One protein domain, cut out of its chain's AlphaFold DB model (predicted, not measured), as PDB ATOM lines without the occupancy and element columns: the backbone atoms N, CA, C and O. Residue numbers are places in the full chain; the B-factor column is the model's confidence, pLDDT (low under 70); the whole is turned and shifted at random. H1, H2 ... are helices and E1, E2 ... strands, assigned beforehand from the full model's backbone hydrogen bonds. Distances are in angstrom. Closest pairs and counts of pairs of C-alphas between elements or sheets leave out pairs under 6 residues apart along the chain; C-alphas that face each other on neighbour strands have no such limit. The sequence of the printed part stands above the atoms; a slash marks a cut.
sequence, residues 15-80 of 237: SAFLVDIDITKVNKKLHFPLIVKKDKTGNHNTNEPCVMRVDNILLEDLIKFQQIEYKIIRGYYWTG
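Overview. This is residues 15 to 80 of the 237 residues of the protein "DNA-directed DNA polymerase" of Entamoeba invadens IP1 (UniProt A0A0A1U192). Picture a twisted sheet of three strands in which the two longest, E1 and E5, run side by side and bend over a single helix, H1, packed in their hollow side; a small hairpin, E2 and E3, lies at the other edge of the fold, next to E4. The first and last printed residues lie close together at the end of the E1 and E5 pair, while Thr 41 in the turn of the hairpin is far away from them. The printed part has 66 residues with five named strands and one named helix, in the order E1, E2, E3, E4, H1, E5; the larger sheet has the order E4, E1, E5 and the smaller is E2, E3, both antiparallel. The class is mixed, helices and strands; the whole is compact, with a radius of gyration of the C-alphas of 12.0 A and spans of 38 by 27 by 17 A.

Arrangement. Start with the inner strand of the larger sheet, E1, residues 15 to 26, which bends by 78 degrees at residue 23. On one side of it look for E5, residues 68 to 79, an edge strand that bends by 84 degrees at residue 74. E1 and E5 are antiparallel neighbours at 168 degrees between their directions: C-alphas 19 and 75 face each other at 4.0 A, and N 18 and O 76 are 2.8 A apart, within hydrogen-bond range. On the other side of E1 is the edge strand E4, residues 51 to 55, antiparallel to E1 at 149 degrees; here N 19 and O 54 are within hydrogen-bond range at 2.9 A. The sheet's C-alphas lie up to 5.5 A off its best plane. Now find H1, residues 56 to 66, which is on one face of this sheet, in two layers, a helix layer and a sheet layer. Its closest C-alphas to E1 are those of Asn 56 and Phe 17, 5.6 A apart; to E5, those of Leu 62 and Ile 68, 6.1 A. E4, H1 and E5 form a split strand-helix-strand unit, two strands running the same way with a helix between them in the chain and E1 between them in the sheet; its crossover is right-handed. In H1 every O i to N i+4 pair is within hydrogen-bond range. Next find E2, residues 35 to 38; its closest C-alphas to E4 are those of Lys 37 and Met 52, 7.0 A apart, and the two strands have 3 pairs of C-alphas within 8 A. E2 forms a hairpin with E3, residues 43 to 46, antiparallel at 140 degrees, with N 37 and O 44 within hydrogen-bond range at 2.8 A. E3 is apart from E1, H1 and E5.

Along the chain. Find C-alpha 15 at (254.944, 214.054, 195.709), where E1 begins; it runs 26.4 A to C-alpha 26 at (248.865, 196.272, 177.101). E2, residues 35 to 38, and E3, residues 43 to 46, measure 9.9 A and 9.6 A. E4, residues 51 to 55, covers 13.5 A, and H1, residues 56 to 66, follows it directly for 15.3 A. E5, residues 68 to 79, runs 25.5 A to C-alpha 79 at (252.350, 218.440, 196.687).

Size, cuts and confidence. The two C-alphas farthest apart are those of Thr 41 and Gly 80, 39.3 A, whereas the C-alphas of Ser 15 and Gly 80 are 6.5 A apart. The printed part has no cut, and no link is long; E1 to E2, with 8 residues, is short, and the other four links are tight. The mean pLDDT of the printed part is 94.2, and no printed residue is under 70.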
ATOM      1  N   SER A  15     254.307 214.954 194.750       86.12
ATOM      2  CA  SER A  15     254.944 214.054 195.709       86.12
ATOM      3  C   SER A  15     254.295 212.671 195.681       86.12
ATOM      4  O   SER A  15     254.974 211.648 195.773       86.12
ATOM      5  N   ALA A  16     252.971 212.621 195.549       90.25
ATOM      6  CA  ALA A  16     252.202 211.389 195.428       90.25
ATOM      7  C   ALA A  16     250.902 211.662 194.671       90.25
ATOM      8  O   ALA A  16     250.404 212.788 194.671       90.25
ATOM      9  N   PHE A  17     250.315 210.630 194.078       93.25
ATOM     10  CA  PHE A  17     248.973 210.717 193.517       93.25
ATOM     11  C   PHE A  17     248.237 209.393 193.637       93.25
ATOM     12  O   PHE A  17     248.842 208.338 193.816       93.25
ATOM     13  N   LEU A  18     246.917 209.479 193.514       95.81
ATOM     14  CA  LEU A  18     246.010 208.356 193.390       95.81
ATOM     15  C   LEU A  18     245.010 208.687 192.284       95.81
ATOM     16  O   LEU A  18     244.188 209.595 192.439       95.81
ATOM     17  N   VAL A  19     245.091 207.969 191.170       96.62
ATOM     18  CA  VAL A  19     244.330 208.266 189.954       96.62
ATOM     19  C   VAL A  19     243.580 207.035 189.462       96.62
ATOM     20  O   VAL A  19     244.057 205.908 189.564       96.62
ATOM     21  N   ASP A  20     242.388 207.263 188.926       97.56
ATOM     22  CA  ASP A  20     241.687 206.300 188.088       97.56
ATOM     23  C   ASP A  20     242.232 206.460 186.660       97.56
ATOM     24  O   ASP A  20     242.201 207.561 186.096       97.56
ATOM     25  N   ILE A  21     242.733 205.370 186.083       97.62
ATOM     26  CA  ILE A  21     243.228 205.309 184.705       97.62
ATOM     27  C   ILE A  21     242.367 204.367 183.874       97.62
ATOM     28  O   ILE A  21     241.846 203.373 184.381       97.62
ATOM     29  N   ASP A  22     242.257 204.671 182.588       97.75
ATOM     30  CA  ASP A  22     241.774 203.759 181.559       97.75
ATOM     31  C   ASP A  22     242.981 203.208 180.799       97.75
ATOM     32  O   ASP A  22     243.650 203.956 180.081       97.75
ATOM     33  N   ILE A  23     243.304 201.928 180.994       97.75
ATOM     34  CA  ILE A  23     244.364 201.261 180.234       97.75
ATOM     35  C   ILE A  23     243.800 200.958 178.854       97.75
ATOM     36  O   ILE A  23     242.919 200.117 178.725       97.75
ATOM     37  N   THR A  24     244.322 201.612 177.820       97.31
ATOM     38  CA  THR A  24     243.851 201.459 176.440       97.31
ATOM     39  C   THR A  24     244.538 200.305 175.721       97.31
ATOM     40  O   THR A  24     243.964 199.726 174.800       97.31
ATOM     41  N   LYS A  25     245.767 199.961 176.125       97.62
ATOM     42  CA  LYS A  25     246.547 198.881 175.514       97.62
ATOM     43  C   LYS A  25     247.572 198.305 176.486       97.62
ATOM     44  O   LYS A  25     248.132 199.030 177.301       97.62
ATOM     45  N   VAL A  26     247.835 197.008 176.355       97.50
ATOM     46  CA  VAL A  26     248.865 196.272 177.101       97.50
ATOM     47  C   VAL A  26     249.842 195.694 176.081       97.50
ATOM     48  O   VAL A  26     249.471 194.798 175.321       97.50
ATOM     49  N   ASN A  27     251.057 196.245 176.008       96.81
ATOM     50  CA  ASN A  27     252.024 195.869 174.971       96.81
ATOM     51  C   ASN A  27     252.847 194.629 175.351       96.81
ATOM     52  O   ASN A  27     253.188 193.839 174.472       96.81
ATOM     53  N   LYS A  28     253.107 194.414 176.646       96.00
ATOM     54  CA  LYS A  28     253.805 193.229 177.158       96.00
ATOM     55  C   LYS A  28     252.880 192.410 178.054       96.00
ATOM     56  O   LYS A  28     252.344 192.908 179.044       96.00
ATOM     57  N   LYS A  29     252.681 191.145 177.681       95.00
ATOM     58  CA  LYS A  29     251.866 190.189 178.438       95.00
ATOM     59  C   LYS A  29     252.766 189.376 179.357       95.00
ATOM     60  O   LYS A  29     253.770 188.850 178.893       95.00
ATOM     61  N   LEU A  30     252.379 189.271 180.622       93.00
ATOM     62  CA  LEU A  30     253.080 188.470 181.628       93.00
ATOM     63  C   LEU A  30     252.250 187.225 181.952       93.00
ATOM     64  O   LEU A  30     251.017 187.302 181.977       93.00
ATOM     65  N   HIS A  31     252.889 186.098 182.255       91.88
ATOM     66  CA  HIS A  31     252.204 184.910 182.780       91.88
ATOM     67  C   HIS A  31     251.530 185.200 184.131       91.88
ATOM     68  O   HIS A  31     250.492 184.617 184.440       91.88
ATOM     69  N   PHE A  32     252.073 186.149 184.897       90.56
ATOM     70  CA  PHE A  32     251.486 186.720 186.108       90.56
ATOM     71  C   PHE A  32     251.196 188.216 185.876       90.56
ATOM     72  O   PHE A  32     252.051 189.076 186.074       90.56
ATOM     73  N   PRO A  33     250.001 188.579 185.392       93.62
ATOM     74  CA  PRO A  33     249.714 189.978 185.101       93.62
ATOM     75  C   PRO A  33     249.677 190.830 186.376       93.62
ATOM     76  O   PRO A  33     249.176 190.384 187.408       93.62
ATOM     77  N   LEU A  34     250.148 192.076 186.291       94.44
ATOM     78  CA  LEU A  34     250.113 193.035 187.403       94.44
ATOM     79  C   LEU A  34     248.804 193.841 187.427       94.44
ATOM     80  O   LEU A  34     248.408 194.358 188.475       94.44
ATOM     81  N   ILE A  35     248.125 193.958 186.282       95.88
ATOM     82  CA  ILE A  35     246.825 194.630 186.167       95.88
ATOM     83  C   ILE A  35     245.761 193.798 186.881       95.88
ATOM     84  O   ILE A  35     245.553 192.625 186.569       95.88
ATOM     85  N   VAL A  36     245.035 194.442 187.796       93.00
ATOM     86  CA  VAL A  36     243.950 193.827 188.562       93.00
ATOM     87  C   VAL A  36     242.608 194.366 188.084       93.00
ATOM     88  O   VAL A  36     242.296 195.544 188.268       93.00
ATOM     89  N   LYS A  37     241.774 193.481 187.542       91.88
ATOM     90  CA  LYS A  37     240.387 193.760 187.176       91.88
ATOM     91  C   LYS A  37     239.460 193.244 188.268       91.88
ATOM     92  O   LYS A  37     239.498 192.072 188.636       91.88
ATOM     93  N   LYS A  38     238.611 194.128 188.788       87.81
ATOM     94  CA  LYS A  38     237.600 193.767 189.782       87.81
ATOM     95  C   LYS A  38     236.297 193.387 189.090       87.81
ATOM     96  O   LYS A  38     235.768 194.169 188.302       87.81
ATOM     97  N   ASP A  39     235.762 192.219 189.418       86.69
ATOM     98  CA  ASP A  39     234.442 191.771 188.982       86.69
ATOM     99  C   ASP A  39     233.544 191.414 190.184       86.69
ATOM    100  O   ASP A  39     233.846 191.748 191.332       86.69
ATOM    101  N   LYS A  40     232.387 190.786 189.928       86.19
ATOM    102  CA  LYS A  40     231.438 190.387 190.985       86.19
ATOM    103  C   LYS A  40     231.968 189.270 191.891       86.19
ATOM    104  O   LYS A  40     231.455 189.101 192.992       86.19
ATOM    105  N   THR A  41     232.936 188.497 191.415       86.06
ATOM    106  CA  THR A  41     233.505 187.328 192.093       86.06
ATOM    107  C   THR A  41     234.789 187.662 192.846       86.06
ATOM    108  O   THR A  41     235.102 186.994 193.829       86.06
ATOM    109  N   GLY A  42     235.500 188.721 192.452       88.69
ATOM    110  CA  GLY A  42     236.670 189.191 193.175       88.69
ATOM    111  C   GLY A  42     237.616 190.042 192.338       88.69
ATOM    112  O   GLY A  42     237.221 190.733 191.400       88.69
ATOM    113  N   ASN A  43     238.881 190.017 192.743       88.25
ATOM    114  CA  ASN A  43     239.981 190.655 192.036       88.25
ATOM    115  C   ASN A  43     240.688 189.599 191.183       88.25
ATOM    116  O   ASN A  43     241.108 188.578 191.724       88.25
ATOM    117  N   HIS A  44     240.859 189.871 189.892       90.44
ATOM    118  CA  HIS A  44     241.517 188.965 188.953       90.44
ATOM    119  C   HIS A  44     242.659 189.666 188.241       90.44
ATOM    120  O   HIS A  44     242.491 190.772 187.725       90.44
ATOM    121  N   ASN A  45     243.810 189.005 188.184       92.19
ATOM    122  CA  ASN A  45     244.949 189.487 187.416       92.19
ATOM    123  C   ASN A  45     244.697 189.240 185.923       92.19
ATOM    124  O   ASN A  45     244.277 188.149 185.540       92.19
ATOM    125  N   THR A  46     244.935 190.238 185.074       94.38
ATOM    126  CA  THR A  46     244.658 190.142 183.634       94.38
ATOM    127  C   THR A  46     245.690 190.873 182.778       94.38
ATOM    128  O   THR A  46     246.290 191.846 183.204       94.38
ATOM    129  N   ASN A  47     245.890 190.423 181.538       95.69
ATOM    130  CA  ASN A  47     246.654 191.161 180.522       95.69
ATOM    131  C   ASN A  47     245.743 192.010 179.615       95.69
ATOM    132  O   ASN A  47     246.151 192.415 178.526       95.69
ATOM    133  N   GLU A  48     244.489 192.217 180.010       95.25
ATOM    134  CA  GLU A  48     243.506 192.947 179.219       95.25
ATOM    135  C   GLU A  48     243.398 194.418 179.643       95.25
ATOM    136  O   GLU A  48     243.454 194.720 180.837       95.25
ATOM    137  N   PRO A  49     243.162 195.327 178.678       95.75
ATOM    138  CA  PRO A  49     242.708 196.691 178.934       95.75
ATOM    139  C   PRO A  49     241.547 196.756 179.938       95.75
ATOM    140  O   PRO A  49     240.539 196.053 179.798       95.75
ATOM    141  N   CYS A  50     241.668 197.614 180.950       95.88
ATOM    142  CA  CYS A  50     240.597 197.892 181.900       95.88
ATOM    143  C   CYS A  50     240.787 199.236 182.609       95.88
ATOM    144  O   CYS A  50     241.888 199.786 182.668       95.88
ATOM    145  N   VAL A  51     239.711 199.707 183.239       95.75
ATOM    146  CA  VAL A  51     239.775 200.828 184.175       95.75
ATOM    147  C   VAL A  51     240.235 200.324 185.539       95.75
ATOM    148  O   VAL A  51     239.648 199.389 186.088       95.75
ATOM    149  N   MET A  52     241.248 200.970 186.113       95.44
ATOM    150  CA  MET A  52     241.717 200.662 187.461       95.44
ATOM    151  C   MET A  52     242.218 201.906 188.193       95.44
ATOM    152  O   MET A  52     242.506 202.937 187.588       95.44
ATOM    153  N   ARG A  53     242.324 201.797 189.518       95.75
ATOM    154  CA  ARG A  53     242.915 202.830 190.367       95.75
ATOM    155  C   ARG A  53     244.364 202.486 190.662       95.75
ATOM    156  O   ARG A  53     244.643 201.372 191.100       95.75
ATOM    157  N   VAL A  54     245.250 203.454 190.475       95.88
ATOM    158  CA  VAL A  54     246.692 203.312 190.694       95.88
ATOM    159  C   VAL A  54     247.218 204.464 191.539       95.88
ATOM    160  O   VAL A  54     246.719 205.590 191.462       95.88
ATOM    161  N   ASP A  55     248.222 204.177 192.360       95.62
ATOM    162  CA  ASP A  55     249.094 205.201 192.917       95.62
ATOM    163  C   ASP A  55     250.281 205.453 191.972       95.62
ATOM    164  O   ASP A  55     250.393 204.855 190.896       95.62
ATOM    165  N   ASN A  56     251.173 206.358 192.366       92.50
ATOM    166  CA  ASN A  56     252.336 206.706 191.554       92.50
ATOM    167  C   ASN A  56     253.293 205.533 191.315       92.50
ATOM    168  O   ASN A  56     253.843 205.413 190.226       92.50
ATOM    169  N   ILE A  57     253.444 204.649 192.301       93.94
ATOM    170  CA  ILE A  57     254.359 203.508 192.221       93.94
ATOM    171  C   ILE A  57     253.794 202.449 191.268       93.94
ATOM    172  O   ILE A  57     254.493 201.977 190.376       93.94
ATOM    173  N   LEU A  58     252.509 202.109 191.407       96.12
ATOM    174  CA  LEU A  58     251.878 201.091 190.573       96.12
ATOM    175  C   LEU A  58     251.798 201.548 189.119       96.12
ATOM    176  O   LEU A  58     251.974 200.735 188.217       96.12
ATOM    177  N   LEU A  59     251.551 202.838 188.873       96.12
ATOM    178  CA  LEU A  59     251.529 203.356 187.510       96.12
ATOM    179  C   LEU A  59     252.894 203.200 186.824       96.12
ATOM    180  O   LEU A  59     252.956 202.717 185.696       96.12
ATOM    181  N   GLU A  60     253.976 203.572 187.510       94.88
ATOM    182  CA  GLU A  60     255.349 203.380 187.027       94.88
ATOM    183  C   GLU A  60     255.649 201.897 186.752       94.88
ATOM    184  O   GLU A  60     256.193 201.574 185.695       94.88
ATOM    185  N   ASP A  61     255.236 200.989 187.641       96.06
ATOM    186  CA  ASP A  61     255.416 199.542 187.468       96.06
ATOM    187  C   ASP A  61     254.679 199.020 186.230       96.06
ATOM    188  O   ASP A  61     255.242 198.264 185.439       96.06
ATOM    189  N   LEU A  62     253.428 199.438 186.017       97.06
ATOM    190  CA  LEU A  62     252.647 199.016 184.854       97.06
ATOM    191  C   LEU A  62     253.265 199.515 183.540       97.06
ATOM    192  O   LEU A  62     253.271 198.786 182.545       97.06
ATOM    193  N   ILE A  63     253.815 200.734 183.536       97.00
ATOM    194  CA  ILE A  63     254.545 201.289 182.387       97.00
ATOM    195  C   ILE A  63     255.838 200.498 182.150       97.00
ATOM    196  O   ILE A  63     256.122 200.126 181.015       97.00
ATOM    197  N   LYS A  64     256.604 200.201 183.206       96.19
ATOM    198  CA  LYS A  64     257.890 199.491 183.122       96.19
ATOM    199  C   LYS A  64     257.718 198.038 182.674       96.19
ATOM    200  O   LYS A  64     258.368 197.602 181.727       96.19
ATOM    201  N   PHE A  65     256.844 197.285 183.339       96.25
ATOM    202  CA  PHE A  65     256.794 195.825 183.217       96.25
ATOM    203  C   PHE A  65     255.770 195.307 182.207       96.25
ATOM    204  O   PHE A  65     256.019 194.281 181.582       96.25
ATOM    205  N   GLN A  66     254.642 196.000 182.017       96.19
ATOM    206  CA  GLN A  66     253.598 195.610 181.053       96.19
ATOM    207  C   GLN A  66     253.468 196.577 179.868       96.19
ATOM    208  O   GLN A  66     252.709 196.307 178.931       96.19
ATOM    209  N   GLN A  67     254.238 197.673 179.874       97.25
ATOM    210  CA  GLN A  67     254.301 198.654 178.788       97.25
ATOM    211  C   GLN A  67     252.908 199.149 178.389       97.25
ATOM    212  O   GLN A  67     252.528 199.127 177.216       97.25
ATOM    213  N   ILE A  68     252.109 199.529 179.386       97.94
ATOM    214  CA  ILE A  68     250.731 199.957 179.155       97.94
ATOM    215  C   ILE A  68     250.661 201.307 178.431       97.94
ATOM    216  O   ILE A  68     251.462 202.209 178.669       97.94
ATOM    217  N   GLU A  69     249.639 201.470 177.599       98.00
ATOM    218  CA  GLU A  69     249.158 202.777 177.149       98.00
ATOM    219  C   GLU A  69     247.881 203.088 177.924       98.00
ATOM    220  O   GLU A  69     247.037 202.206 178.113       98.00
ATOM    221  N   TYR A  70     247.739 204.320 178.410       98.12
ATOM    222  CA  TYR A  70     246.638 204.673 179.298       98.12
ATOM    223  C   TYR A  70     246.224 206.139 179.176       98.12
ATOM    224  O   TYR A  70     246.961 206.990 178.676       98.12
ATOM    225  N   LYS A  71     245.026 206.429 179.683       98.00
ATOM    226  CA  LYS A  71     244.495 207.782 179.863       98.00
ATOM    227  C   LYS A  71     244.129 207.995 181.324       98.00
ATOM    228  O   LYS A  71     243.524 207.130 181.950       98.00
ATOM    229  N   ILE A  72     244.471 209.160 181.866       97.12
ATOM    230  CA  ILE A  72     244.039 209.553 183.210       97.12
ATOM    231  C   ILE A  72     242.584 210.017 183.127       97.12
ATOM    232  O   ILE A  72     242.250 210.864 182.302       97.12
ATOM    233  N   ILE A  73     241.727 209.471 183.988       97.81
ATOM    234  CA  ILE A  73     240.307 209.838 184.056       97.81
ATOM    235  C   ILE A  73     240.111 210.942 185.094       97.81
ATOM    236  O   ILE A  73     239.522 211.983 184.816       97.81
ATOM    237  N   ARG A  74     240.577 210.690 186.321       97.06
ATOM    238  CA  ARG A  74     240.445 211.584 187.481       97.06
ATOM    239  C   ARG A  74     241.369 211.127 188.600       97.06
ATOM    240  O   ARG A  74     241.769 209.968 188.629       97.06
ATOM    241  N   GLY A  75     241.625 211.983 189.577       95.69
ATOM    242  CA  GLY A  75     242.308 211.560 190.791       95.69
ATOM    243  C   GLY A  75     242.643 212.701 191.729       95.69
ATOM    244  O   GLY A  75     242.258 213.845 191.503       95.69
ATOM    245  N   TYR A  76     243.375 212.346 192.774       94.56
ATOM    246  CA  TYR A  76     243.934 213.267 193.748       94.56
ATOM    247  C   TYR A  76     245.452 213.236 193.646       94.56
ATOM    248  O   TYR A  76     246.044 212.188 193.379       94.56
ATOM    249  N   TYR A  77     246.082 214.375 193.894       93.06
ATOM    250  CA  TYR A  77     247.526 214.476 194.004       93.06
ATOM    251  C   TYR A  77     247.888 215.285 195.243       93.06
ATOM    252  O   TYR A  77     247.106 216.103 195.728       93.06
ATOM    253  N   TRP A  78     249.084 215.029 195.749       90.75
ATOM    254  CA  TRP A  78     249.674 215.721 196.880       90.75
ATOM    255  C   TRP A  78     250.952 216.408 196.421       90.75
ATOM    256  O   TRP A  78     251.748 215.833 195.676       90.75
ATOM    257  N   THR A  79     251.144 217.633 196.892       88.69
ATOM    258  CA  THR A  79     252.350 218.440 196.687       88.69
ATOM    259  C   THR A  79     253.021 218.702 198.028       88.69
ATOM    260  O   THR A  79     252.384 218.580 199.076       88.69
ATOM    261  N   GLY A  80     254.279 219.132 198.004       83.75
ATOM    262  CA  GLY A  80     255.019 219.484 199.218       83.75
ATOM    263  C   GLY A  80     255.920 218.359 199.722       83.75
ATOM    264  O   GLY A  80     256.074 217.318 199.084       83.75
TER     265      GLY A  80